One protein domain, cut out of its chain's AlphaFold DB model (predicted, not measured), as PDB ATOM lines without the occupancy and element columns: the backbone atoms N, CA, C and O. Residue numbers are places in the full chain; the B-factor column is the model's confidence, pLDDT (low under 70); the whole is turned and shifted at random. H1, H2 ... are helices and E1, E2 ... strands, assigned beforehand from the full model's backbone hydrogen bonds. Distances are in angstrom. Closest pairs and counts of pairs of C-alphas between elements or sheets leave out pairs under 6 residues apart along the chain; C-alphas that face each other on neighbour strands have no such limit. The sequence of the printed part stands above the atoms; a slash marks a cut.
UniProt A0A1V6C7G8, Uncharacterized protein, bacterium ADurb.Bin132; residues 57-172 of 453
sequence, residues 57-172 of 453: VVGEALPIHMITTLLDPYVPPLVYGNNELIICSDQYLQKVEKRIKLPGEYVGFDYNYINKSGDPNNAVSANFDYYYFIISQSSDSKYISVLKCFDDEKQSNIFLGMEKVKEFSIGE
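This is residues 57 to 172 of the 453 residues of an uncharacterized protein of bacterium ADurb.Bin132 (UniProt A0A1V6C7G8). A long, twisted sheet of four strands makes the length of the domain, and a smaller three-stranded sheet sits beside it, with few contacts between the two. The long hairpin of E4 and E5 reaches out at one end, and the short helix H1 grazes both sheets. The printed part has 116 residues, with one named helix and seven named strands in the order E1 E2 E3 E4 E5 E6 H1 E7. Both sheets are antiparallel, ordered E1 E2 E3 and E4 E5 E6 E7, and the class is mostly strand. The whole is compact, with a radius of gyration of the C-alphas of 14.8 A, and spans 49 by 33 by 22 A, only just elongated.

Residues 57 to 77 hold no named element, but residues 60 to 61 pair antiparallel with residues 79 to 80 of E1, residues 78 to 81. E1, E2, residues 84 to 88, and E3, residues 96 to 101, form a meander, each strand the antiparallel neighbour of the one before. N 79 and O 86 are 2.9 A apart, and N 85 and O 100 are 2.8 A apart, both within hydrogen-bond range. E4, residues 105 to 117, bends by 64 degrees at residue 108, and with E5, residues 127 to 137, and E6, residues 142 to 149, forms a second meander. Within hydrogen-bond range are N 110 and O 133 of E4 and E5, 2.9 A, and N 134 and O 145 of E5 and E6, 2.9 A. H1, residues 158 to 161, only grazes each sheet; its C-alpha 160 is 6.3 A from that of Glu 97 in E3. H1 is too short for any O i to N i+4 pair; its one O i to N i+3 pair is within hydrogen-bond range. E7, residues 163 to 171, is an edge strand antiparallel to E6, with N 146 and O 166 2.8 A apart. Between the sheets, the closest C-alphas of E1 and E4, Tyr 80 and Tyr 106, are 7.0 A apart; E2 and E5 are apart.

E1 begins at C-alpha 78, (176.303, 210.152, 201.613). From first to last C-alpha, E4 measures 33.4 A, E5 32.5 A, E6 22.8 A and E7 23.5 A. E4 ends at C-alpha 117, (181.490, 185.134, 204.801), and E7 at C-alpha 171, (178.084, 203.783, 177.505).

The two C-alphas farthest apart, those of Asn 121 and Ser 139, are 49.2 A from each other. The printed part has no cut, and no link between named elements is long. The mean pLDDT of the printed part is 70.4; residues 59, 63 to 76, 90 to 92, 109 to 128 and 151 to 161 are under 70.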
ATOM      1  N   VAL A  57     179.557 220.362 204.933       71.69
ATOM      2  CA  VAL A  57     179.801 219.791 203.605       71.69
ATOM      3  C   VAL A  57     178.890 220.425 202.557       71.69
ATOM      4  O   VAL A  57     177.679 220.454 202.726       71.69
ATOM      5  N   VAL A  58     179.447 220.881 201.436       74.38
ATOM      6  CA  VAL A  58     178.671 221.380 200.287       74.38
ATOM      7  C   VAL A  58     178.429 220.237 199.295       74.38
ATOM      8  O   VAL A  58     179.381 219.562 198.912       74.38
ATOM      9  N   GLY A  59     177.174 220.026 198.886       69.94
ATOM     10  CA  GLY A  59     176.774 219.007 197.906       69.94
ATOM     11  C   GLY A  59     175.318 218.552 198.069       69.94
ATOM     12  O   GLY A  59     174.660 218.907 199.050       69.94
ATOM     13  N   GLU A  60     174.826 217.737 197.148       71.00
ATOM     14  CA  GLU A  60     173.534 217.055 197.222       71.00
ATOM     15  C   GLU A  60     173.642 215.829 198.136       71.00
ATOM     16  O   GLU A  60     174.523 214.997 197.954       71.00
ATOM     17  N   ALA A  61     172.796 215.717 199.159       70.94
ATOM     18  CA  ALA A  61     172.750 214.496 199.960       70.94
ATOM     19  C   ALA A  61     172.029 213.396 199.161       70.94
ATOM     20  O   ALA A  61     170.961 213.633 198.598       70.94
ATOM     21  N   LEU A  62     172.626 212.209 199.084       70.19
ATOM     22  CA  LEU A  62     172.087 211.105 198.299       70.19
ATOM     23  C   LEU A  62     171.016 210.354 199.102       70.19
ATOM     24  O   LEU A  62     171.229 210.100 200.289       70.19
ATOM     25  N   PRO A  63     169.872 210.001 198.488       55.12
ATOM     26  CA  PRO A  63     168.841 209.220 199.161       55.12
ATOM     27  C   PRO A  63     169.361 207.820 199.490       55.12
ATOM     28  O   PRO A  63     170.058 207.194 198.690       55.12
ATOM     29  N   ILE A  64     168.985 207.303 200.658       53.00
ATOM     30  CA  ILE A  64     169.301 205.926 201.039       53.00
ATOM     31  C   ILE A  64     168.177 205.022 200.552       53.00
ATOM     32  O   ILE A  64     167.015 205.183 200.932       53.00
ATOM     33  N   HIS A  65     168.537 204.071 199.689       44.28
ATOM     34  CA  HIS A  65     167.608 203.065 199.201       44.28
ATOM     35  C   HIS A  65     167.020 202.291 200.376       44.28
ATOM     36  O   HIS A  65     167.723 201.814 201.253       44.28
ATOM     37  N   MET A  66     165.705 202.188 200.405       38.50
ATOM     38  CA  MET A  66     164.996 201.972 201.653       38.50
ATOM     39  C   MET A  66     164.756 200.446 201.875       38.50
ATOM     40  O   MET A  66     164.596 199.994 203.001       38.50
ATOM     41  N   ILE A  67     164.836 199.571 200.856       38.72
ATOM     42  CA  ILE A  67     164.767 198.090 201.053       38.72
ATOM     43  C   ILE A  67     165.844 197.568 202.030       38.72
ATOM     44  O   ILE A  67     165.700 196.507 202.633       38.72
ATOM     45  N   THR A  68     166.895 198.346 202.248       36.53
ATOM     46  CA  THR A  68     168.107 197.937 202.953       36.53
ATOM     47  C   THR A  68     168.040 198.224 204.454       36.53
ATOM     48  O   THR A  68     168.657 197.509 205.235       36.53
ATOM     49  N   THR A  69     167.191 199.170 204.875       37.28
ATOM     50  CA  THR A  69     167.018 199.558 206.286       37.28
ATOM     51  C   THR A  69     166.098 198.632 207.083       37.28
ATOM     52  O   THR A  69     166.068 198.710 208.306       37.28
ATOM     53  N   LEU A  70     165.361 197.724 206.428       34.75
ATOM     54  CA  LEU A  70     164.533 196.724 207.123       34.75
ATOM     55  C   LEU A  70     165.345 195.529 207.648       34.75
ATOM     56  O   LEU A  70     164.831 194.766 208.464       34.75
ATOM     57  N   LEU A  71     166.582 195.351 207.174       36.88
ATOM     58  CA  LEU A  71     167.448 194.233 207.562       36.88
ATOM     59  C   LEU A  71     168.778 194.678 208.189       36.88
ATOM     60  O   LEU A  71     169.372 193.865 208.892       36.88
ATOM     61  N   ASP A  72     169.208 195.934 207.998       41.69
ATOM     62  CA  ASP A  72     170.377 196.504 208.680       41.69
ATOM     63  C   ASP A  72     170.307 198.049 208.745       41.69
ATOM     64  O   ASP A  72     170.310 198.699 207.696       41.69
ATOM     65  N   PRO A  73     170.207 198.682 209.929       43.28
ATOM     66  CA  PRO A  73     169.892 200.112 210.056       43.28
ATOM     67  C   PRO A  73     171.077 201.072 209.853       43.28
ATOM     68  O   PRO A  73     171.004 202.238 210.234       43.28
ATOM     69  N   TYR A  74     172.175 200.635 209.242       51.56
ATOM     70  CA  TYR A  74     173.412 201.408 209.272       51.56
ATOM     71  C   TYR A  74     173.963 201.700 207.867       51.56
ATOM     72  O   TYR A  74     174.862 201.030 207.377       51.56
ATOM     73  N   VAL A  75     173.434 202.734 207.205       56.06
ATOM     74  CA  VAL A  75     174.024 203.317 205.982       56.06
ATOM     75  C   VAL A  75     174.522 204.728 206.321       56.06
ATOM     76  O   VAL A  75     173.760 205.498 206.908       56.06
ATOM     77  N   PRO A  76     175.777 205.109 206.001       62.19
ATOM     78  CA  PRO A  76     176.287 206.427 206.352       62.19
ATOM     79  C   PRO A  76     175.604 207.511 205.511       62.19
ATOM     80  O   PRO A  76     175.269 207.269 204.350       62.19
ATOM     81  N   PRO A  77     175.467 208.735 206.034       70.94
ATOM     82  CA  PRO A  77     175.064 209.874 205.226       70.94
ATOM     83  C   PRO A  77     176.051 210.095 204.070       70.94
ATOM     84  O   PRO A  77     177.239 210.381 204.273       70.94
ATOM     85  N   LEU A  78     175.548 209.958 202.845       78.19
ATOM     86  CA  LEU A  78     176.303 210.152 201.613       78.19
ATOM     87  C   LEU A  78     175.959 211.505 201.001       78.19
ATOM     88  O   LEU A  78     174.794 211.875 200.876       78.19
ATOM     89  N   VAL A  79     176.982 212.240 200.585       80.31
ATOM     90  CA  VAL A  79     176.835 213.513 199.885       80.31
ATOM     91  C   VAL A  79     177.576 213.441 198.568       80.31
ATOM     92  O   VAL A  79     178.757 213.135 198.538       80.31
ATOM     93  N   TYR A  80     176.922 213.811 197.486       82.75
ATOM     94  CA  TYR A  80     177.553 214.027 196.204       82.75
ATOM     95  C   TYR A  80     177.839 215.515 195.965       82.75
ATOM     96  O   TYR A  80     176.981 216.372 196.156       82.75
ATOM     97  N   GLY A  81     179.047 215.856 195.526       82.69
ATOM     98  CA  GLY A  81     179.370 217.224 195.127       82.69
ATOM     99  C   GLY A  81     180.715 217.319 194.426       82.69
ATOM    100  O   GLY A  81     181.679 216.691 194.851       82.69
ATOM    101  N   ASN A  82     180.792 218.127 193.363       86.88
ATOM    102  CA  ASN A  82     182.005 218.317 192.557       86.88
ATOM    103  C   ASN A  82     182.614 216.998 192.034       86.88
ATOM    104  O   ASN A  82     183.828 216.813 192.113       86.88
ATOM    105  N   ASN A  83     181.793 216.074 191.521       88.44
ATOM    106  CA  ASN A  83     182.242 214.741 191.096       88.44
ATOM    107  C   ASN A  83     182.910 213.926 192.213       88.44
ATOM    108  O   ASN A  83     183.706 213.029 191.945       88.44
ATOM    109  N   GLU A  84     182.584 214.203 193.475       90.31
ATOM    110  CA  GLU A  84     183.022 213.416 194.621       90.31
ATOM    111  C   GLU A  84     181.816 212.866 195.375       90.31
ATOM    112  O   GLU A  84     180.867 213.591 195.671       90.31
ATOM    113  N   LEU A  85     181.890 211.588 195.739       88.25
ATOM    114  CA  LEU A  85     181.105 211.041 196.831       88.25
ATOM    115  C   LEU A  85     181.832 211.335 198.144       88.25
ATOM    116  O   LEU A  85     182.982 210.945 198.341       88.25
ATOM    117  N   ILE A  86     181.153 212.026 199.039       87.00
ATOM    118  CA  ILE A  86     181.628 212.479 200.335       87.00
ATOM    119  C   ILE A  86     180.878 211.673 201.391       87.00
ATOM    120  O   ILE A  86     179.655 211.748 201.498       87.00
ATOM    121  N   ILE A  87     181.623 210.898 202.168       82.06
ATOM    122  CA  ILE A  87     181.095 210.065 203.247       82.06
ATOM    123  C   ILE A  87     181.288 210.834 204.550       82.06
ATOM    124  O   ILE A  87     182.399 211.294 204.838       82.06
ATOM    125  N   CYS A  88     180.212 210.988 205.318       76.62
ATOM    126  CA  CYS A  88     180.237 211.661 206.615       76.62
ATOM    127  C   CYS A  88     179.985 210.654 207.742       76.62
ATOM    128  O   CYS A  88     179.223 209.706 207.561       76.62
ATOM    129  N   SER A  89     180.595 210.862 208.911       71.44
ATOM    130  CA  SER A  89     180.347 210.011 210.092       71.44
ATOM    131  C   SER A  89     179.085 210.384 210.864       71.44
ATOM    132  O   SER A  89     178.703 209.679 211.790       71.44
ATOM    133  N   ASP A  90     178.490 211.537 210.562       67.62
ATOM    134  CA  ASP A  90     177.372 212.093 211.310       67.62
ATOM    135  C   ASP A  90     176.247 212.552 210.379       67.62
ATOM    136  O   ASP A  90     176.489 213.081 209.292       67.62
ATOM    137  N   GLN A  91     175.006 212.389 210.840       63.28
ATOM    138  CA  GLN A  91     173.795 212.816 210.130       63.28
ATOM    139  C   GLN A  91     173.713 214.330 209.895       63.28
ATOM    140  O   GLN A  91     172.997 214.789 209.009       63.28
ATOM    141  N   TYR A  92     174.473 215.119 210.656       66.38
ATOM    142  CA  TYR A  92     174.536 216.568 210.489       66.38
ATOM    143  C   TYR A  92     175.555 216.993 209.423       66.38
ATOM    144  O   TYR A  92     175.685 218.188 209.150       66.38
ATOM    145  N   LEU A  93     176.236 216.035 208.778       73.62
ATOM    146  CA  LEU A  93     177.152 216.261 207.662       73.62
ATOM    147  C   LEU A  93     178.258 217.271 208.030       73.62
ATOM    148  O   LEU A  93     178.539 218.215 207.280       73.62
ATOM    149  N   GLN A  94     178.853 217.111 209.215       74.00
ATOM    150  CA  GLN A  94     179.906 217.994 209.739       74.00
ATOM    151  C   GLN A  94     181.296 217.395 209.606       74.00
ATOM    152  O   GLN A  94     182.255 218.105 209.303       74.00
ATOM    153  N   LYS A  95     181.412 216.093 209.831       78.62
ATOM    154  CA  LYS A  95     182.680 215.387 209.842       78.62
ATOM    155  C   LYS A  95     182.791 214.546 208.580       78.62
ATOM    156  O   LYS A  95     182.231 213.458 208.474       78.62
ATOM    157  N   VAL A  96     183.519 215.100 207.609       84.31
ATOM    158  CA  VAL A  96     183.929 214.379 206.400       84.31
ATOM    159  C   VAL A  96     184.941 213.324 206.791       84.31
ATOM    160  O   VAL A  96     186.006 213.644 207.314       84.31
ATOM    161  N   GLU A  97     184.626 212.086 206.460       80.88
ATOM    162  CA  GLU A  97     185.495 210.944 206.708       80.88
ATOM    163  C   GLU A  97     186.280 210.582 205.462       80.88
ATOM    164  O   GLU A  97     187.480 210.311 205.507       80.88
ATOM    165  N   LYS A  98     185.608 210.624 204.310       84.94
ATOM    166  CA  LYS A  98     186.216 210.216 203.053       84.94
ATOM    167  C   LYS A  98     185.616 210.956 201.874       84.94
ATOM    168  O   LYS A  98     184.448 211.336 201.873       84.94
ATOM    169  N   ARG A  99     186.448 211.139 200.854       89.81
ATOM    170  CA  ARG A  99     186.070 211.654 199.539       89.81
ATOM    171  C   ARG A  99     186.513 210.649 198.493       89.81
ATOM    172  O   ARG A  99     187.677 210.254 198.463       89.81
ATOM    173  N   ILE A 100     185.586 210.232 197.652       89.81
ATOM    174  CA  ILE A 100     185.812 209.285 196.569       89.81
ATOM    175  C   ILE A 100     185.485 210.012 195.272       89.81
ATOM    176  O   ILE A 100     184.338 210.381 195.040       89.81
ATOM    177  N   LYS A 101     186.488 210.207 194.414       92.31
ATOM    178  CA  LYS A 101     186.263 210.783 193.085       92.31
ATOM    179  C   LYS A 101     185.447 209.820 192.228       92.31
ATOM    180  O   LYS A 101     185.823 208.652 192.082       92.31
ATOM    181  N   LEU A 102     184.376 210.342 191.655       91.31
ATOM    182  CA  LEU A 102     183.520 209.700 190.671       91.31
ATOM    183  C   LEU A 102     183.814 210.289 189.280       91.31
ATOM    184  O   LEU A 102     184.312 211.413 189.179       91.31
ATOM    185  N   PRO A 103     183.540 209.548 188.199       90.75
ATOM    186  CA  PRO A 103     183.881 209.964 186.841       90.75
ATOM    187  C   PRO A 103     182.906 211.003 186.258       90.75
ATOM    188  O   PRO A 103     183.161 211.525 185.174       90.75
ATOM    189  N   GLY A 104     181.815 211.333 186.958       90.44
ATOM    190  CA  GLY A 104     180.841 212.326 186.510       90.44
ATOM    191  C   GLY A 104     179.751 212.645 187.535       90.44
ATOM    192  O   GLY A 104     179.903 212.356 188.728       90.44
ATOM    193  N   GLU A 105     178.663 213.236 187.041       88.12
ATOM    194  CA  GLU A 105     177.455 213.619 187.780       88.12
ATOM    195  C   GLU A 105     176.707 212.397 188.297       88.12
ATOM    196  O   GLU A 105     176.534 211.425 187.571       88.12
ATOM    197  N   TYR A 106     176.294 212.409 189.562       84.00
ATOM    198  CA  TYR A 106     175.488 211.330 190.128       84.00
ATOM    199  C   TYR A 106     174.118 211.270 189.441       84.00
ATOM    200  O   TYR A 106     173.451 212.293 189.314       84.00
ATOM    201  N   VAL A 107     173.689 210.072 189.032       77.12
ATOM    202  CA  VAL A 107     172.374 209.858 188.397       77.12
ATOM    203  C   VAL A 107     171.624 208.627 188.915       77.12
ATOM    204  O   VAL A 107     170.490 208.392 188.506       77.12
ATOM    205  N   GLY A 108     172.216 207.827 189.808       70.94
ATOM    206  CA  GLY A 108     171.538 206.660 190.377       70.94
ATOM    207  C   GLY A 108     172.348 205.915 191.437       70.94
ATOM    208  O   GLY A 108     173.578 205.975 191.458       70.94
ATOM    209  N   PHE A 109     171.642 205.198 192.307       65.56
ATOM    210  CA  PHE A 109     172.197 204.456 193.438       65.56
ATOM    211  C   PHE A 109     171.450 203.143 193.640       65.56
ATOM    212  O   PHE A 109     170.221 203.140 193.681       65.56
ATOM    213  N   ASP A 110     172.193 202.054 193.827       64.56
ATOM    214  CA  ASP A 110     171.635 200.757 194.193       64.56
ATOM    215  C   ASP A 110     172.504 200.066 195.261       64.56
ATOM    216  O   ASP A 110     173.732 200.081 195.182       64.56
ATOM    217  N   TYR A 111     171.878 199.464 196.271       60.97
ATOM    218  CA  TYR A 111     172.541 198.718 197.344       60.97
ATOM    219  C   TYR A 111     171.914 197.339 197.391       60.97
ATOM    220  O   TYR A 111     170.853 197.137 197.976       60.97
ATOM    221  N   ASN A 112     172.557 196.397 196.712       57.19
ATOM    222  CA  ASN A 112     171.929 195.114 196.409       57.19
ATOM    223  C   ASN A 112     172.641 193.912 197.006       57.19
ATOM    224  O   ASN A 112     172.220 192.785 196.746       57.19
ATOM    225  N   TYR A 113     173.714 194.087 197.781       63.16
ATOM    226  CA  TYR A 113     174.465 192.908 198.182       63.16
ATOM    227  C   TYR A 113     175.153 193.001 199.533       63.16
ATOM    228  O   TYR A 113     175.846 193.967 199.845       63.16
ATOM    229  N   ILE A 114     174.962 191.912 200.277       59.69
ATOM    230  CA  ILE A 114     175.614 191.595 201.535       59.69
ATOM    231  C   ILE A 114     176.338 190.263 201.318       59.69
ATOM    232  O   ILE A 114     175.688 189.219 201.180       59.69
ATOM    233  N   ASN A 115     177.666 190.282 201.267       58.81
ATOM    234  CA  ASN A 115     178.450 189.052 201.245       58.81
ATOM    235  C   ASN A 115     178.493 188.479 202.659       58.81
ATOM    236  O   ASN A 115     179.065 189.111 203.538       58.81
ATOM    237  N   LYS A 116     177.911 187.297 202.871       58.62
ATOM    238  CA  LYS A 116     178.021 186.568 204.138       58.62
ATOM    239  C   LYS A 116     179.214 185.626 204.051       58.62
ATOM    240  O   LYS A 116     179.096 184.534 203.498       58.62
ATOM    241  N   SER A 117     180.345 186.027 204.610       54.66
ATOM    242  CA  SER A 117     181.490 185.134 204.801       54.66
ATOM    243  C   SER A 117     181.577 184.719 206.272       54.66
ATOM    244  O   SER A 117     181.277 185.520 207.146       54.66
ATOM    245  N   GLY A 118     181.899 183.457 206.569       56.97
ATOM    246  CA  GLY A 118     181.912 182.937 207.948       56.97
ATOM    247  C   GLY A 118     181.206 181.589 208.101       56.97
ATOM    248  O   GLY A 118     180.672 181.051 207.131       56.97
ATOM    249  N   ASP A 119     181.215 181.016 209.309       54.28
ATOM    250  CA  ASP A 119     180.461 179.787 209.583       54.28
ATOM    251  C   ASP A 119     178.959 180.123 209.614       54.28
ATOM    252  O   ASP A 119     178.520 180.855 210.507       54.28
ATOM    253  N   PRO A 120     178.143 179.591 208.682       51.94
ATOM    254  CA  PRO A 120     176.710 179.877 208.627       51.94
ATOM    255  C   PRO A 120     175.957 179.432 209.890       51.94
ATOM    256  O   PRO A 120     174.832 179.875 210.114       51.94
ATOM    257  N   ASN A 121     176.561 178.583 210.728       53.69
ATOM    258  CA  ASN A 121     175.993 178.136 212.000       53.69
ATOM    259  C   ASN A 121     176.424 178.998 213.194       53.69
ATOM    260  O   ASN A 121     175.913 178.810 214.299       53.69
ATOM    261  N   ASN A 122     177.345 179.942 212.997       53.72
ATOM    262  CA  ASN A 122     177.839 180.822 214.040       53.72
ATOM    263  C   ASN A 122     177.684 182.288 213.621       53.72
ATOM    264  O   ASN A 122     178.582 182.893 213.034       53.72
ATOM    265  N   ALA A 123     176.550 182.877 214.010       53.47
ATOM    266  CA  ALA A 123     176.205 184.278 213.761       53.47
ATOM    267  C   ALA A 123     177.214 185.296 214.336       53.47
ATOM    268  O   ALA A 123     177.157 186.470 213.993       53.47
ATOM    269  N   VAL A 124     178.129 184.872 215.217       55.34
ATOM    270  CA  VAL A 124     179.208 185.723 215.750       55.34
ATOM    271  C   VAL A 124     180.400 185.806 214.786       55.34
ATOM    272  O   VAL A 124     181.195 186.728 214.901       55.34
ATOM    273  N   SER A 125     180.518 184.872 213.838       54.22
ATOM    274  CA  SER A 125     181.609 184.793 212.851       54.22
ATOM    275  C   SER A 125     181.204 185.192 211.430       54.22
ATOM    276  O   SER A 125     182.006 185.038 210.515       54.22
ATOM    277  N   ALA A 126     179.952 185.614 211.237       55.44
ATOM    278  CA  ALA A 126     179.470 186.074 209.945       55.44
ATOM    279  C   ALA A 126     179.928 187.522 209.733       55.44
ATOM    280  O   ALA A 126     179.484 188.394 210.470       55.44
ATOM    281  N   ASN A 127     180.792 187.727 208.743       58.91
ATOM    282  CA  ASN A 127     181.159 189.028 208.206       58.91
ATOM    283  C   ASN A 127     180.228 189.358 207.029       58.91
ATOM    284  O   ASN A 127     180.068 188.535 206.120       58.91
ATOM    285  N   PHE A 128     179.643 190.551 207.052       64.31
ATOM    286  CA  PHE A 128     178.711 191.129 206.084       64.31
ATOM    287  C   PHE A 128     179.358 192.253 205.253       64.31
ATOM    288  O   PHE A 128     179.233 193.429 205.578       64.31
ATOM    289  N   ASP A 129     180.043 191.940 204.151       70.38
ATOM    290  CA  ASP A 129     180.523 193.027 203.281       70.38
ATOM    291  C   ASP A 129     179.363 193.617 202.476       70.38
ATOM    292  O   ASP A 129     178.678 192.894 201.744       70.38
ATOM    293  N   TYR A 130     179.191 194.933 202.542       72.94
ATOM    294  CA  TYR A 130     178.130 195.641 201.837       72.94
ATOM    295  C   TYR A 130     178.634 196.309 200.563       72.94
ATOM    296  O   TYR A 130     179.673 196.974 200.566       72.94
ATOM    297  N   TYR A 131     177.869 196.187 199.478       76.69
ATOM    298  CA  TYR A 131     178.222 196.761 198.181       76.69
ATOM    299  C   TYR A 131     177.228 197.821 197.728       76.69
ATOM    300  O   TYR A 131     176.021 197.589 197.657       76.69
ATOM    301  N   TYR A 132     177.784 198.968 197.359       78.50
ATOM    302  CA  TYR A 132     177.069 200.116 196.830       78.50
ATOM    303  C   TYR A 132     177.434 200.307 195.361       78.50
ATOM    304  O   TYR A 132     178.610 200.336 194.997       78.50
ATOM    305  N   PHE A 133     176.425 200.482 194.520       81.62
ATOM    306  CA  PHE A 133     176.569 200.680 193.087       81.62
ATOM    307  C   PHE A 133     176.107 202.092 192.750       81.62
ATOM    308  O   PHE A 133     174.918 202.403 192.765       81.62
ATOM    309  N   ILE A 134     177.071 202.970 192.494       85.69
ATOM    310  CA  ILE A 134     176.830 204.372 192.166       85.69
ATOM    311  C   ILE A 134     176.899 204.524 190.652       85.69
ATOM    312  O   ILE A 134     177.922 204.208 190.040       85.69
ATOM    313  N   ILE A 135     175.833 205.040 190.053       86.75
ATOM    314  CA  ILE A 135     175.783 205.360 188.631       86.75
ATOM    315  C   ILE A 135     176.097 206.840 188.468       86.75
ATOM    316  O   ILE A 135     175.458 207.702 189.076       86.75
ATOM    317  N   SER A 136     177.094 207.128 187.637       90.44
ATOM    318  CA  SER A 136     177.493 208.495 187.312       90.44
ATOM    319  C   SER A 136     177.548 208.725 185.807       90.44
ATOM    320  O   SER A 136     177.778 207.794 185.035       90.44
ATOM    321  N   GLN A 137     177.320 209.964 185.385       89.38
ATOM    322  CA  GLN A 137     177.219 210.371 183.993       89.38
ATOM    323  C   GLN A 137     178.225 211.480 183.671       89.38
ATOM    324  O   GLN A 137     178.300 212.507 184.339       89.38
ATOM    325  N   SER A 138     178.997 211.258 182.614       89.50
ATOM    326  CA  SER A 138     179.811 212.278 181.947       89.50
ATOM    327  C   SER A 138     179.115 212.731 180.655       89.50
ATOM    328  O   SER A 138     178.046 212.221 180.318       89.50
ATOM    329  N   SER A 139     179.722 213.646 179.894       86.12
ATOM    330  CA  SER A 139     179.170 214.086 178.603       86.12
ATOM    331  C   SER A 139     178.980 212.949 177.593       86.12
ATOM    332  O   SER A 139     178.084 213.035 176.757       86.12
ATOM    333  N   ASP A 140     179.800 211.896 177.684       83.50
ATOM    334  CA  ASP A 140     179.950 210.905 176.610       83.50
ATOM    335  C   ASP A 140     179.548 209.480 177.032       83.50
ATOM    336  O   ASP A 140     179.510 208.574 176.199       83.50
ATOM    337  N   SER A 141     179.325 209.243 178.330       88.69
ATOM    338  CA  SER A 141     179.066 207.902 178.866       88.69
ATOM    339  C   SER A 141     178.531 207.934 180.296       88.69
ATOM    340  O   SER A 141     178.891 208.810 181.091       88.69
ATOM    341  N   LYS A 142     177.783 206.885 180.651       90.88
ATOM    342  CA  LYS A 142     177.499 206.466 182.027       90.88
ATOM    343  C   LYS A 142     178.537 205.464 182.538       90.88
ATOM    344  O   LYS A 142     179.150 204.729 181.755       90.88
ATOM    345  N   TYR A 143     178.719 205.443 183.852       91.88
ATOM    346  CA  TYR A 143     179.675 204.612 184.575       91.88
ATOM    347  C   TYR A 143     179.022 203.985 185.796       91.88
ATOM    348  O   TYR A 143     178.214 204.626 186.466       91.88
ATOM    349  N   ILE A 144     179.444 202.766 186.117       90.50
ATOM    350  CA  ILE A 144     179.123 202.100 187.377       90.50
ATOM    351  C   ILE A 144     180.374 202.144 188.247       90.50
ATOM    352  O   ILE A 144     181.404 201.570 187.888       90.50
ATOM    353  N   SER A 145     180.283 202.810 189.394       90.19
ATOM    354  CA  SER A 145     181.280 202.764 190.459       90.19
ATOM    355  C   SER A 145     180.802 201.806 191.547       90.19
ATOM    356  O   SER A 145     179.742 202.003 192.137       90.19
ATOM    357  N   VAL A 146     181.593 200.772 191.818       87.25
ATOM    358  CA  VAL A 146     181.333 199.786 192.870       87.25
ATOM    359  C   VAL A 146     182.116 200.191 194.108       87.25
ATOM    360  O   VAL A 146     183.347 200.320 194.058       87.25
ATOM    361  N   LEU A 147     181.410 200.385 195.214       82.94
ATOM    362  CA  LEU A 147     181.990 200.681 196.516       82.94
ATOM    363  C   LEU A 147     181.725 199.516 197.461       82.94
ATOM    364  O   LEU A 147     180.627 198.966 197.469       82.94
ATOM    365  N   LYS A 148     182.723 199.161 198.261       80.31
ATOM    366  CA  LYS A 148     182.649 198.096 199.261       80.31
ATOM    367  C   LYS A 148     182.781 198.700 200.650       80.31
ATOM    368  O   LYS A 148     183.680 199.506 200.868       80.31
ATOM    369  N   CYS A 149     181.910 198.312 201.571       74.56
ATOM    370  CA  CYS A 149     182.008 198.609 202.995       74.56
ATOM    371  C   CYS A 149     182.199 197.296 203.759       74.56
ATOM    372  O   CYS A 149     181.446 196.352 203.541       74.56
ATOM    373  N   PHE A 150     183.209 197.242 204.622       70.12
ATOM    374  CA  PHE A 150     183.558 196.052 205.399       70.12
ATOM    375  C   PHE A 150     182.746 195.982 206.696       70.12
ATOM    376  O   PHE A 150     182.451 197.029 207.267       70.12
ATOM    377  N   ASP A 151     182.425 194.770 207.156       58.44
ATOM    378  CA  ASP A 151     181.645 194.512 208.386       58.44
ATOM    379  C   ASP A 151     182.449 194.576 209.687       58.44
ATOM    380  O   ASP A 151     181.882 194.508 210.776       58.44
ATOM    381  N   ASP A 152     183.781 194.610 209.605       50.38
ATOM    382  CA  ASP A 152     184.607 194.379 210.786       50.38
ATOM    383  C   ASP A 152     184.335 195.443 211.878       50.38
ATOM    384  O   ASP A 152     184.762 196.594 211.799       50.38
ATOM    385  N   GLU A 153     183.649 194.955 212.920       40.34
ATOM    386  CA  GLU A 153     183.393 195.485 214.265       40.34
ATOM    387  C   GLU A 153     182.078 196.241 214.496       40.34
ATOM    388  O   GLU A 153     181.949 197.406 214.163       40.34
ATOM    389  N   LYS A 154     181.168 195.597 215.252       44.75
ATOM    390  CA  LYS A 154     179.915 196.077 215.890       44.75
ATOM    391  C   LYS A 154     180.043 197.343 216.772       44.75
ATOM    392  O   LYS A 154     179.527 197.388 217.890       44.75
ATOM    393  N   GLN A 155     180.744 198.371 216.317       45.22
ATOM    394  CA  GLN A 155     180.918 199.655 216.975       45.22
ATOM    395  C   GLN A 155     180.685 200.789 215.981       45.22
ATOM    396  O   GLN A 155     180.741 200.625 214.772       45.22
ATOM    397  N   SER A 156     180.408 201.966 216.521       45.69
ATOM    398  CA  SER A 156     179.840 203.158 215.887       45.69
ATOM    399  C   SER A 156     180.617 203.792 214.711       45.69
ATOM    400  O   SER A 156     180.351 204.942 214.388       45.69
ATOM    401  N   ASN A 157     181.575 203.100 214.080       47.41
ATOM    402  CA  ASN A 157     182.489 203.636 213.062       47.41
ATOM    403  C   ASN A 157     182.728 202.703 211.843       47.41
ATOM    404  O   ASN A 157     183.664 202.945 211.082       47.41
ATOM    405  N   ILE A 158     181.902 201.669 211.621       50.69
ATOM    406  CA  ILE A 158     182.049 200.680 210.517       50.69
ATOM    407  C   ILE A 158     182.165 201.351 209.128       50.69
ATOM    408  O   ILE A 158     182.936 200.942 208.261       50.69
ATOM    409  N   PHE A 159     181.473 202.473 208.928       53.62
ATOM    410  CA  PHE A 159     181.323 203.121 207.618       53.62
ATOM    411  C   PHE A 159     182.520 203.945 207.139       53.62
ATOM    412  O   PHE A 159     182.535 204.413 205.999       53.62
ATOM    413  N   LEU A 160     183.557 204.083 207.972       53.62
ATOM    414  CA  LEU A 160     184.832 204.696 207.583       53.62
ATOM    415  C   LEU A 160     185.606 203.828 206.579       53.62
ATOM    416  O   LEU A 160     186.447 204.332 205.828       53.62
ATOM    417  N   GLY A 161     185.299 202.527 206.547       61.66
ATOM    418  CA  GLY A 161     185.938 201.546 205.679       61.66
ATOM    419  C   GLY A 161     185.471 201.568 204.222       61.66
ATOM    420  O   GLY A 161     186.080 200.875 203.413       61.66
ATOM    421  N   MET A 162     184.439 202.344 203.851       76.25
ATOM    422  CA  MET A 162     183.905 202.302 202.483       76.25
ATOM    423  C   MET A 162     184.970 202.696 201.458       76.25
ATOM    424  O   MET A 162     185.469 203.820 201.473       76.25
ATOM    425  N   GLU A 163     185.316 201.815 200.528       79.31
ATOM    426  CA  GLU A 163     186.290 202.077 199.471       79.31
ATOM    427  C   GLU A 163     185.719 201.849 198.077       79.31
ATOM    428  O   GLU A 163     184.868 200.988 197.865       79.31
ATOM    429  N   LYS A 164     186.201 202.628 197.103       87.06
ATOM    430  CA  LYS A 164     185.909 202.362 195.697       87.06
ATOM    431  C   LYS A 164     186.763 201.193 195.248       87.06
ATOM    432  O   LYS A 164     187.975 201.345 195.117       87.06
ATOM    433  N   VAL A 165     186.119 200.065 194.986       83.75
ATOM    434  CA  VAL A 165     186.813 198.860 194.536       83.75
ATOM    435  C   VAL A 165     186.943 198.835 193.021       83.75
ATOM    436  O   VAL A 165     187.980 198.419 192.508       83.75
ATOM    437  N   LYS A 166     185.917 199.288 192.283       88.06
ATOM    438  CA  LYS A 166     185.895 199.210 190.815       88.06
ATOM    439  C   LYS A 166     185.095 200.334 190.175       88.06
ATOM    440  O   LYS A 166     184.209 200.921 190.788       88.06
ATOM    441  N   GLU A 167     185.406 200.598 188.914       90.62
ATOM    442  CA  GLU A 167     184.693 201.541 188.062       90.62
ATOM    443  C   GLU A 167     184.805 201.101 186.603       90.62
ATOM    444  O   GLU A 167     185.890 200.720 186.161       90.62
ATOM    445  N   PHE A 168     183.703 201.152 185.855       91.31
ATOM    446  CA  PHE A 168     183.717 200.883 184.418       91.31
ATOM    447  C   PHE A 168     182.572 201.592 183.686       91.31
ATOM    448  O   PHE A 168     181.533 201.904 184.268       91.31
ATOM    449  N   SER A 169     182.790 201.865 182.399       91.50
ATOM    450  CA  SER A 169     181.813 202.503 181.508       91.50
ATOM    451  C   SER A 169     180.783 201.488 181.010       91.50
ATOM    452  O   SER A 169     181.134 200.361 180.662       91.50
ATOM    453  N   ILE A 170     179.523 201.919 180.927       90.19
ATOM    454  CA  ILE A 170     178.412 201.170 180.312       90.19
ATOM    455  C   ILE A 170     177.839 201.886 179.075       90.19
ATOM    456  O   ILE A 170     176.785 201.511 178.549       90.19
ATOM    457  N   GLY A 171     178.536 202.923 178.596       89.38
ATOM    458  CA  GLY A 171     178.084 203.783 177.505       89.38
ATOM    459  C   GLY A 171     176.776 204.497 177.843       89.38
ATOM    460  O   GLY A 171     176.587 204.968 178.958       89.38
ATOM    461  N   GLU A 172     175.852 204.540 176.887       86.62
ATOM    462  CA  GLU A 172     174.517 205.147 177.041       86.62
ATOM    463  C   GLU A 172     173.482 204.207 177.691       86.62
ATOM    464  O   GLU A 172     172.282 204.475 177.635       86.62
TER     465      GLU A 172